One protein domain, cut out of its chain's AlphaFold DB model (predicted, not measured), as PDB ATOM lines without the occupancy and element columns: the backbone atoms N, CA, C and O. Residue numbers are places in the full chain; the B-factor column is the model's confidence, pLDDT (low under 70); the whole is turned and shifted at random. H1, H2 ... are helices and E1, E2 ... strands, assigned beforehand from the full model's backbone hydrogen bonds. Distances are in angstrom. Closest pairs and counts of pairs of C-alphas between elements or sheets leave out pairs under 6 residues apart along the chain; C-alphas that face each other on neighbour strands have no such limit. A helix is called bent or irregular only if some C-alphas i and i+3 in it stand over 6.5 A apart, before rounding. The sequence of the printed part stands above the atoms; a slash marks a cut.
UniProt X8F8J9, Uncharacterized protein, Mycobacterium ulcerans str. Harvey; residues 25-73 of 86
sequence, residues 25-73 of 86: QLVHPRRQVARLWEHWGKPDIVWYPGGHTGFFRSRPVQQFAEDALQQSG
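What this domain is: This is residues 25 to 73 of the 86 residues of an uncharacterized protein of Mycobacterium ulcerans str. Harvey (UniProt X8F8J9). The chain folds back and forth in a flat zigzag, with helix H2 on one side of a short strand, E1, and helix H1 on the other. The 49 printed residues hold two named helices and one named strand, in the order H1, E1, H2; the class is mostly helix. The whole is only just loose, close to compact, with a radius of gyration of the C-alphas of 11.7 A and spans of 31 by 27 by 12 A.

How they stand to each other: H2, residues 59 to 71, and E1, residues 44 to 48, have their closest C-alphas at Val 61 and Val 46, 6.8 A apart. E1 pairs with no named strand. H1, residues 29 to 39, comes closest to E1 at the C-alphas of Trp 37 and Ile 45, 8.0 A apart. H1 and H2 are apart. Each O i to N i+4 pair in H2 is within hydrogen-bond range; in H1, 5 of 7 are.

Where its parts are: H2 is 18.0 A long and ends at C-alpha 71 (164.927, 152.827, 168.877). E1 measures 13.6 A. H1, 14.2 A, begins at C-alpha 29 (186.367, 149.176, 156.580) and is only just irregular: C-alphas 31 and 34 are 6.6 A apart.

The domain as a whole: The C-alphas farthest apart, of Gln 25 and Gly 73, are 32.8 A apart. The printed part has no cut; H1 to E1 is a tight link, E1 to H2 a short one. No printed residue is under 70 in pLDDT.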
ATOM      1  N   GLN A  25     192.536 149.926 161.265       95.06
ATOM      2  CA  GLN A  25     193.485 148.953 160.717       95.06
ATOM      3  C   GLN A  25     193.275 147.538 161.272       95.06
ATOM      4  O   GLN A  25     193.774 146.580 160.686       95.06
ATOM      5  N   LEU A  26     192.537 147.397 162.376       96.51
ATOM      6  CA  LEU A  26     192.212 146.105 162.975       96.51
ATOM      7  C   LEU A  26     190.966 145.512 162.311       96.51
ATOM      8  O   LEU A  26     190.983 144.377 161.829       96.51
ATOM      9  N   VAL A  27     189.904 146.316 162.224       95.73
ATOM     10  CA  VAL A  27     188.638 145.959 161.580       95.73
ATOM     11  C   VAL A  27     188.508 146.738 160.279       95.73
ATOM     12  O   VAL A  27     187.876 147.788 160.200       95.73
ATOM     13  N   HIS A  28     189.143 146.221 159.228       96.33
ATOM     14  CA  HIS A  28     189.269 146.953 157.972       96.33
ATOM     15  C   HIS A  28     187.888 147.358 157.387       96.33
ATOM     16  O   HIS A  28     187.083 146.472 157.066       96.33
ATOM     17  N   PRO A  29     187.649 148.649 157.070       97.02
ATOM     18  CA  PRO A  29     186.367 149.176 156.580       97.02
ATOM     19  C   PRO A  29     185.748 148.388 155.420       97.02
ATOM     20  O   PRO A  29     184.631 147.890 155.499       97.02
ATOM     21  N   ARG A  30     186.494 148.205 154.325       95.45
ATOM     22  CA  ARG A  30     185.982 147.483 153.146       95.45
ATOM     23  C   ARG A  30     185.995 145.962 153.296       95.45
ATOM     24  O   ARG A  30     185.051 145.294 152.895       95.45
ATOM     25  N   ARG A  31     187.076 145.394 153.838       95.56
ATOM     26  CA  ARG A  31     187.273 143.936 153.878       95.56
ATOM     27  C   ARG A  31     186.492 143.241 154.989       95.56
ATOM     28  O   ARG A  31     186.317 142.030 154.897       95.56
ATOM     29  N   GLN A  32     186.051 143.970 156.013       96.33
ATOM     30  CA  GLN A  32     185.326 143.404 157.148       96.33
ATOM     31  C   GLN A  32     183.988 144.110 157.360       96.33
ATOM     32  O   GLN A  32     182.953 143.470 157.192       96.33
ATOM     33  N   VAL A  33     183.984 145.421 157.631       97.67
ATOM     34  CA  VAL A  33     182.746 146.148 157.969       97.67
ATOM     35  C   VAL A  33     181.734 146.107 156.825       97.67
ATOM     36  O   VAL A  33     180.603 145.693 157.039       97.67
ATOM     37  N   ALA A  34     182.130 146.456 155.596       97.79
ATOM     38  CA  ALA A  34     181.206 146.466 154.456       97.79
ATOM     39  C   ALA A  34     180.618 145.074 154.156       97.79
ATOM     40  O   ALA A  34     179.454 144.955 153.780       97.79
ATOM     41  N   ARG A  35     181.397 144.007 154.375       97.46
ATOM     42  CA  ARG A  35     180.911 142.627 154.224       97.46
ATOM     43  C   ARG A  35     179.930 142.248 155.324       97.46
ATOM     44  O   ARG A  35     178.937 141.592 155.035       97.46
ATOM     45  N   LEU A  36     180.205 142.651 156.564       97.61
ATOM     46  CA  LEU A  36     179.296 142.438 157.686       97.61
ATOM     47  C   LEU A  36     177.986 143.201 157.483       97.61
ATOM     48  O   LEU A  36     176.918 142.644 157.692       97.61
ATOM     49  N   TRP A  37     178.076 144.443 157.013       98.32
ATOM     50  CA  TRP A  37     176.934 145.286 156.688       98.32
ATOM     51  C   TRP A  37     176.037 144.651 155.618       98.32
ATOM     52  O   TRP A  37     174.831 144.542 155.826       98.32
ATOM     53  N   GLU A  38     176.611 144.150 154.520       98.19
ATOM     54  CA  GLU A  38     175.848 143.413 153.501       98.19
ATOM     55  C   GLU A  38     175.211 142.146 154.093       98.19
ATOM     56  O   GLU A  38     174.010 141.926 153.948       98.19
ATOM     57  N   HIS A  39     175.997 141.352 154.828       97.42
ATOM     58  CA  HIS A  39     175.551 140.110 155.472       97.42
ATOM     59  C   HIS A  39     174.406 140.332 156.468       97.42
ATOM     60  O   HIS A  39     173.494 139.518 156.584       97.42
ATOM     61  N   TRP A  40     174.412 141.462 157.171       97.67
ATOM     62  CA  TRP A  40     173.365 141.840 158.121       97.67
ATOM     63  C   TRP A  40     172.152 142.500 157.462       97.67
ATOM     64  O   TRP A  40     171.233 142.930 158.164       97.67
ATOM     65  N   GLY A  41     172.098 142.536 156.129       97.24
ATOM     66  CA  GLY A  41     170.969 143.068 155.376       97.24
ATOM     67  C   GLY A  41     170.948 144.590 155.324       97.24
ATOM     68  O   GLY A  41     169.869 145.172 155.336       97.24
ATOM     69  N   LYS A  42     172.119 145.231 155.269       97.91
ATOM     70  CA  LYS A  42     172.277 146.690 155.154       97.91
ATOM     71  C   LYS A  42     171.568 147.448 156.284       97.91
ATOM     72  O   LYS A  42     170.618 148.192 156.012       97.91
ATOM     73  N   PRO A  43     171.953 147.198 157.547       97.85
ATOM     74  CA  PRO A  43     171.477 147.989 158.675       97.85
ATOM     75  C   PRO A  43     171.982 149.431 158.605       97.85
ATOM     76  O   PRO A  43     172.840 149.757 157.778       97.85
ATOM     77  N   ASP A  44     171.501 150.275 159.509       97.95
ATOM     78  CA  ASP A  44     172.045 151.618 159.652       97.95
ATOM     79  C   ASP A  44     173.515 151.561 160.074       97.95
ATOM     80  O   ASP A  44     173.945 150.696 160.851       97.95
ATOM     81  N   ILE A  45     174.305 152.472 159.508       98.19
ATOM     82  CA  ILE A  45     175.739 152.542 159.751       98.19
ATOM     83  C   ILE A  45     176.216 153.984 159.884       98.19
ATOM     84  O   ILE A  45     175.963 154.811 159.009       98.19
ATOM     85  N   VAL A  46     176.978 154.264 160.942       98.00
ATOM     86  CA  VAL A  46     177.712 155.524 161.102       98.00
ATOM     87  C   VAL A  46     179.204 155.307 160.863       98.00
ATOM     88  O   VAL A  46     179.837 154.414 161.430       98.00
ATOM     89  N   TRP A  47     179.792 156.151 160.019       97.72
ATOM     90  CA  TRP A  47     181.236 156.192 159.801       97.72
ATOM     91  C   TRP A  47     181.833 157.379 160.548       97.72
ATOM     92  O   TRP A  47     181.312 158.487 160.454       97.72
ATOM     93  N   TYR A  48     182.943 157.173 161.257       96.86
ATOM     94  CA  TYR A  48     183.649 158.257 161.950       96.86
ATOM     95  C   TYR A  48     185.125 158.348 161.524       96.86
ATOM     96  O   TYR A  48     185.740 157.329 161.183       96.86
ATOM     97  N   PRO A  49     185.725 159.557 161.538       95.88
ATOM     98  CA  PRO A  49     187.117 159.769 161.149       95.88
ATOM     99  C   PRO A  49     188.076 159.329 162.266       95.88
ATOM    100  O   PRO A  49     188.658 160.144 162.977       95.88
ATOM    101  N   GLY A  50     188.235 158.018 162.447       95.65
ATOM    102  CA  GLY A  50     189.156 157.456 163.429       95.65
ATOM    103  C   GLY A  50     189.438 155.973 163.213       95.65
ATOM    104  O   GLY A  50     188.951 155.365 162.262       95.65
ATOM    105  N   GLY A  51     190.265 155.414 164.095       95.42
ATOM    106  CA  GLY A  51     190.584 153.986 164.141       95.42
ATOM    107  C   GLY A  51     189.934 153.280 165.332       95.42
ATOM    108  O   GLY A  51     189.177 153.900 166.083       95.42
ATOM    109  N   HIS A  52     190.282 152.008 165.527       94.36
ATOM    110  CA  HIS A  52     189.602 151.070 166.429       94.36
ATOM    111  C   HIS A  52     189.396 151.545 167.871       94.36
ATOM    112  O   HIS A  52     188.404 151.212 168.500       94.36
ATOM    113  N   THR A  53     190.330 152.316 168.426       92.64
ATOM    114  CA  THR A  53     190.299 152.701 169.844       92.64
ATOM    115  C   THR A  53     189.611 154.042 170.093       92.64
ATOM    116  O   THR A  53     189.288 154.348 171.229       92.64
ATOM    117  N   GLY A  54     189.376 154.865 169.066       91.44
ATOM    118  CA  GLY A  54     188.903 156.245 169.240       91.44
ATOM    119  C   GLY A  54     187.383 156.425 169.293       91.44
ATOM    120  O   GLY A  54     186.920 157.544 169.524       91.44
ATOM    121  N   PHE A  55     186.599 155.368 169.060       93.67
ATOM    122  CA  PHE A  55     185.147 155.478 168.855       93.67
ATOM    123  C   PHE A  55     184.413 156.077 170.059       93.67
ATOM    124  O   PHE A  55     183.517 156.892 169.878       93.67
ATOM    125  N   PHE A  56     184.824 155.758 171.289       91.67
ATOM    126  CA  PHE A  56     184.135 156.220 172.498       91.67
ATOM    127  C   PHE A  56     184.267 157.729 172.741       91.67
ATOM    128  O   PHE A  56     183.545 158.266 173.570       91.67
ATOM    129  N   ARG A  57     185.174 158.428 172.043       94.87
ATOM    130  CA  ARG A  57     185.272 159.903 172.059       94.87
ATOM    131  C   ARG A  57     184.552 160.556 170.880       94.87
ATOM    132  O   ARG A  57     184.461 161.780 170.815       94.87
ATOM    133  N   SER A  58     184.084 159.759 169.924       96.72
ATOM    134  CA  SER A  58     183.388 160.243 168.741       96.72
ATOM    135  C   SER A  58     181.948 160.578 169.107       96.72
ATOM    136  O   SER A  58     181.132 159.680 169.298       96.72
ATOM    137  N   ARG A  59     181.622 161.873 169.175       96.36
ATOM    138  CA  ARG A  59     180.241 162.334 169.408       96.36
ATOM    139  C   ARG A  59     179.233 161.710 168.428       96.36
ATOM    140  O   ARG A  59     178.222 161.218 168.914       96.36
ATOM    141  N   PRO A  60     179.511 161.617 167.108       96.59
ATOM    142  CA  PRO A  60     178.613 160.919 166.188       96.59
ATOM    143  C   PRO A  60     178.365 159.452 166.550       96.59
ATOM    144  O   PRO A  60     177.261 158.961 166.366       96.59
ATOM    145  N   VAL A  61     179.373 158.742 167.073       97.97
ATOM    146  CA  VAL A  61     179.200 157.339 167.493       97.97
ATOM    147  C   VAL A  61     178.391 157.251 168.783       97.97
ATOM    148  O   VAL A  61     177.549 156.370 168.894       97.97
ATOM    149  N   GLN A  62     178.632 158.151 169.742       97.60
ATOM    150  CA  GLN A  62     177.869 158.206 170.993       97.60
ATOM    151  C   GLN A  62     176.381 158.446 170.721       97.60
ATOM    152  O   GLN A  62     175.559 157.664 171.178       97.60
ATOM    153  N   GLN A  63     176.066 159.465 169.917       97.67
ATOM    154  CA  GLN A  63     174.692 159.796 169.527       97.67
ATOM    155  C   GLN A  63     174.029 158.628 168.800       97.67
ATOM    156  O   GLN A  63     172.967 158.176 169.198       97.67
ATOM    157  N   PHE A  64     174.711 158.056 167.805       97.95
ATOM    158  CA  PHE A  64     174.190 156.907 167.070       97.95
ATOM    159  C   PHE A  64     173.922 155.689 167.967       97.95
ATOM    160  O   PHE A  64     172.959 154.962 167.747       97.95
ATOM    161  N   ALA A  65     174.769 155.444 168.971       96.62
ATOM    162  CA  ALA A  65     174.560 154.355 169.919       96.62
ATOM    163  C   ALA A  65     173.372 154.623 170.855       96.62
ATOM    164  O   ALA A  65     172.605 153.704 171.126       96.62
ATOM    165  N   GLU A  66     173.210 155.857 171.330       96.82
ATOM    166  CA  GLU A  66     172.066 156.273 172.147       96.82
ATOM    167  C   GLU A  66     170.750 156.137 171.367       96.82
ATOM    168  O   GLU A  66     169.844 155.436 171.820       96.82
ATOM    169  N   ASP A  67     170.701 156.675 170.145       96.67
ATOM    170  CA  ASP A  67     169.549 156.571 169.244       96.67
ATOM    171  C   ASP A  67     169.196 155.104 168.954       96.67
ATOM    172  O   ASP A  67     168.032 154.712 169.009       96.67
ATOM    173  N   ALA A  68     170.203 154.259 168.697       97.26
ATOM    174  CA  ALA A  68     170.009 152.833 168.450       97.26
ATOM    175  C   ALA A  68     169.408 152.102 169.661       97.26
ATOM    176  O   ALA A  68     168.544 151.235 169.498       97.26
ATOM    177  N   LEU A  69     169.852 152.434 170.876       96.50
ATOM    178  CA  LEU A  69     169.312 151.851 172.104       96.50
ATOM    179  C   LEU A  69     167.874 152.326 172.353       96.50
ATOM    180  O   LEU A  69     167.017 151.500 172.672       96.50
ATOM    181  N   GLN A  70     167.587 153.611 172.139       95.67
ATOM    182  CA  GLN A  70     166.236 154.157 172.257       95.67
ATOM    183  C   GLN A  70     165.285 153.543 171.219       95.67
ATOM    184  O   GLN A  70     164.216 153.053 171.574       95.67
ATOM    185  N   GLN A  71     165.696 153.468 169.950       94.51
ATOM    186  CA  GLN A  71     164.927 152.827 168.877       94.51
ATOM    187  C   GLN A  71     164.677 151.336 169.147       94.51
ATOM    188  O   GLN A  71     163.663 150.783 168.719       94.51
ATOM    189  N   SER A  72     165.588 150.683 169.870       95.43
ATOM    190  CA  SER A  72     165.441 149.283 170.279       95.43
ATOM    191  C   SER A  72     164.552 149.095 171.515       95.43
ATOM    192  O   SER A  72     164.341 147.953 171.920       95.43
ATOM    193  N   GLY A  73     164.049 150.176 172.123       94.34
ATOM    194  CA  GLY A  73     163.280 150.129 173.372       94.34
ATOM    195  C   GLY A  73     164.113 149.694 174.581       94.34
ATOM    196  O   GLY A  73     163.581 149.089 175.506       94.34
TER     197      GLY A  73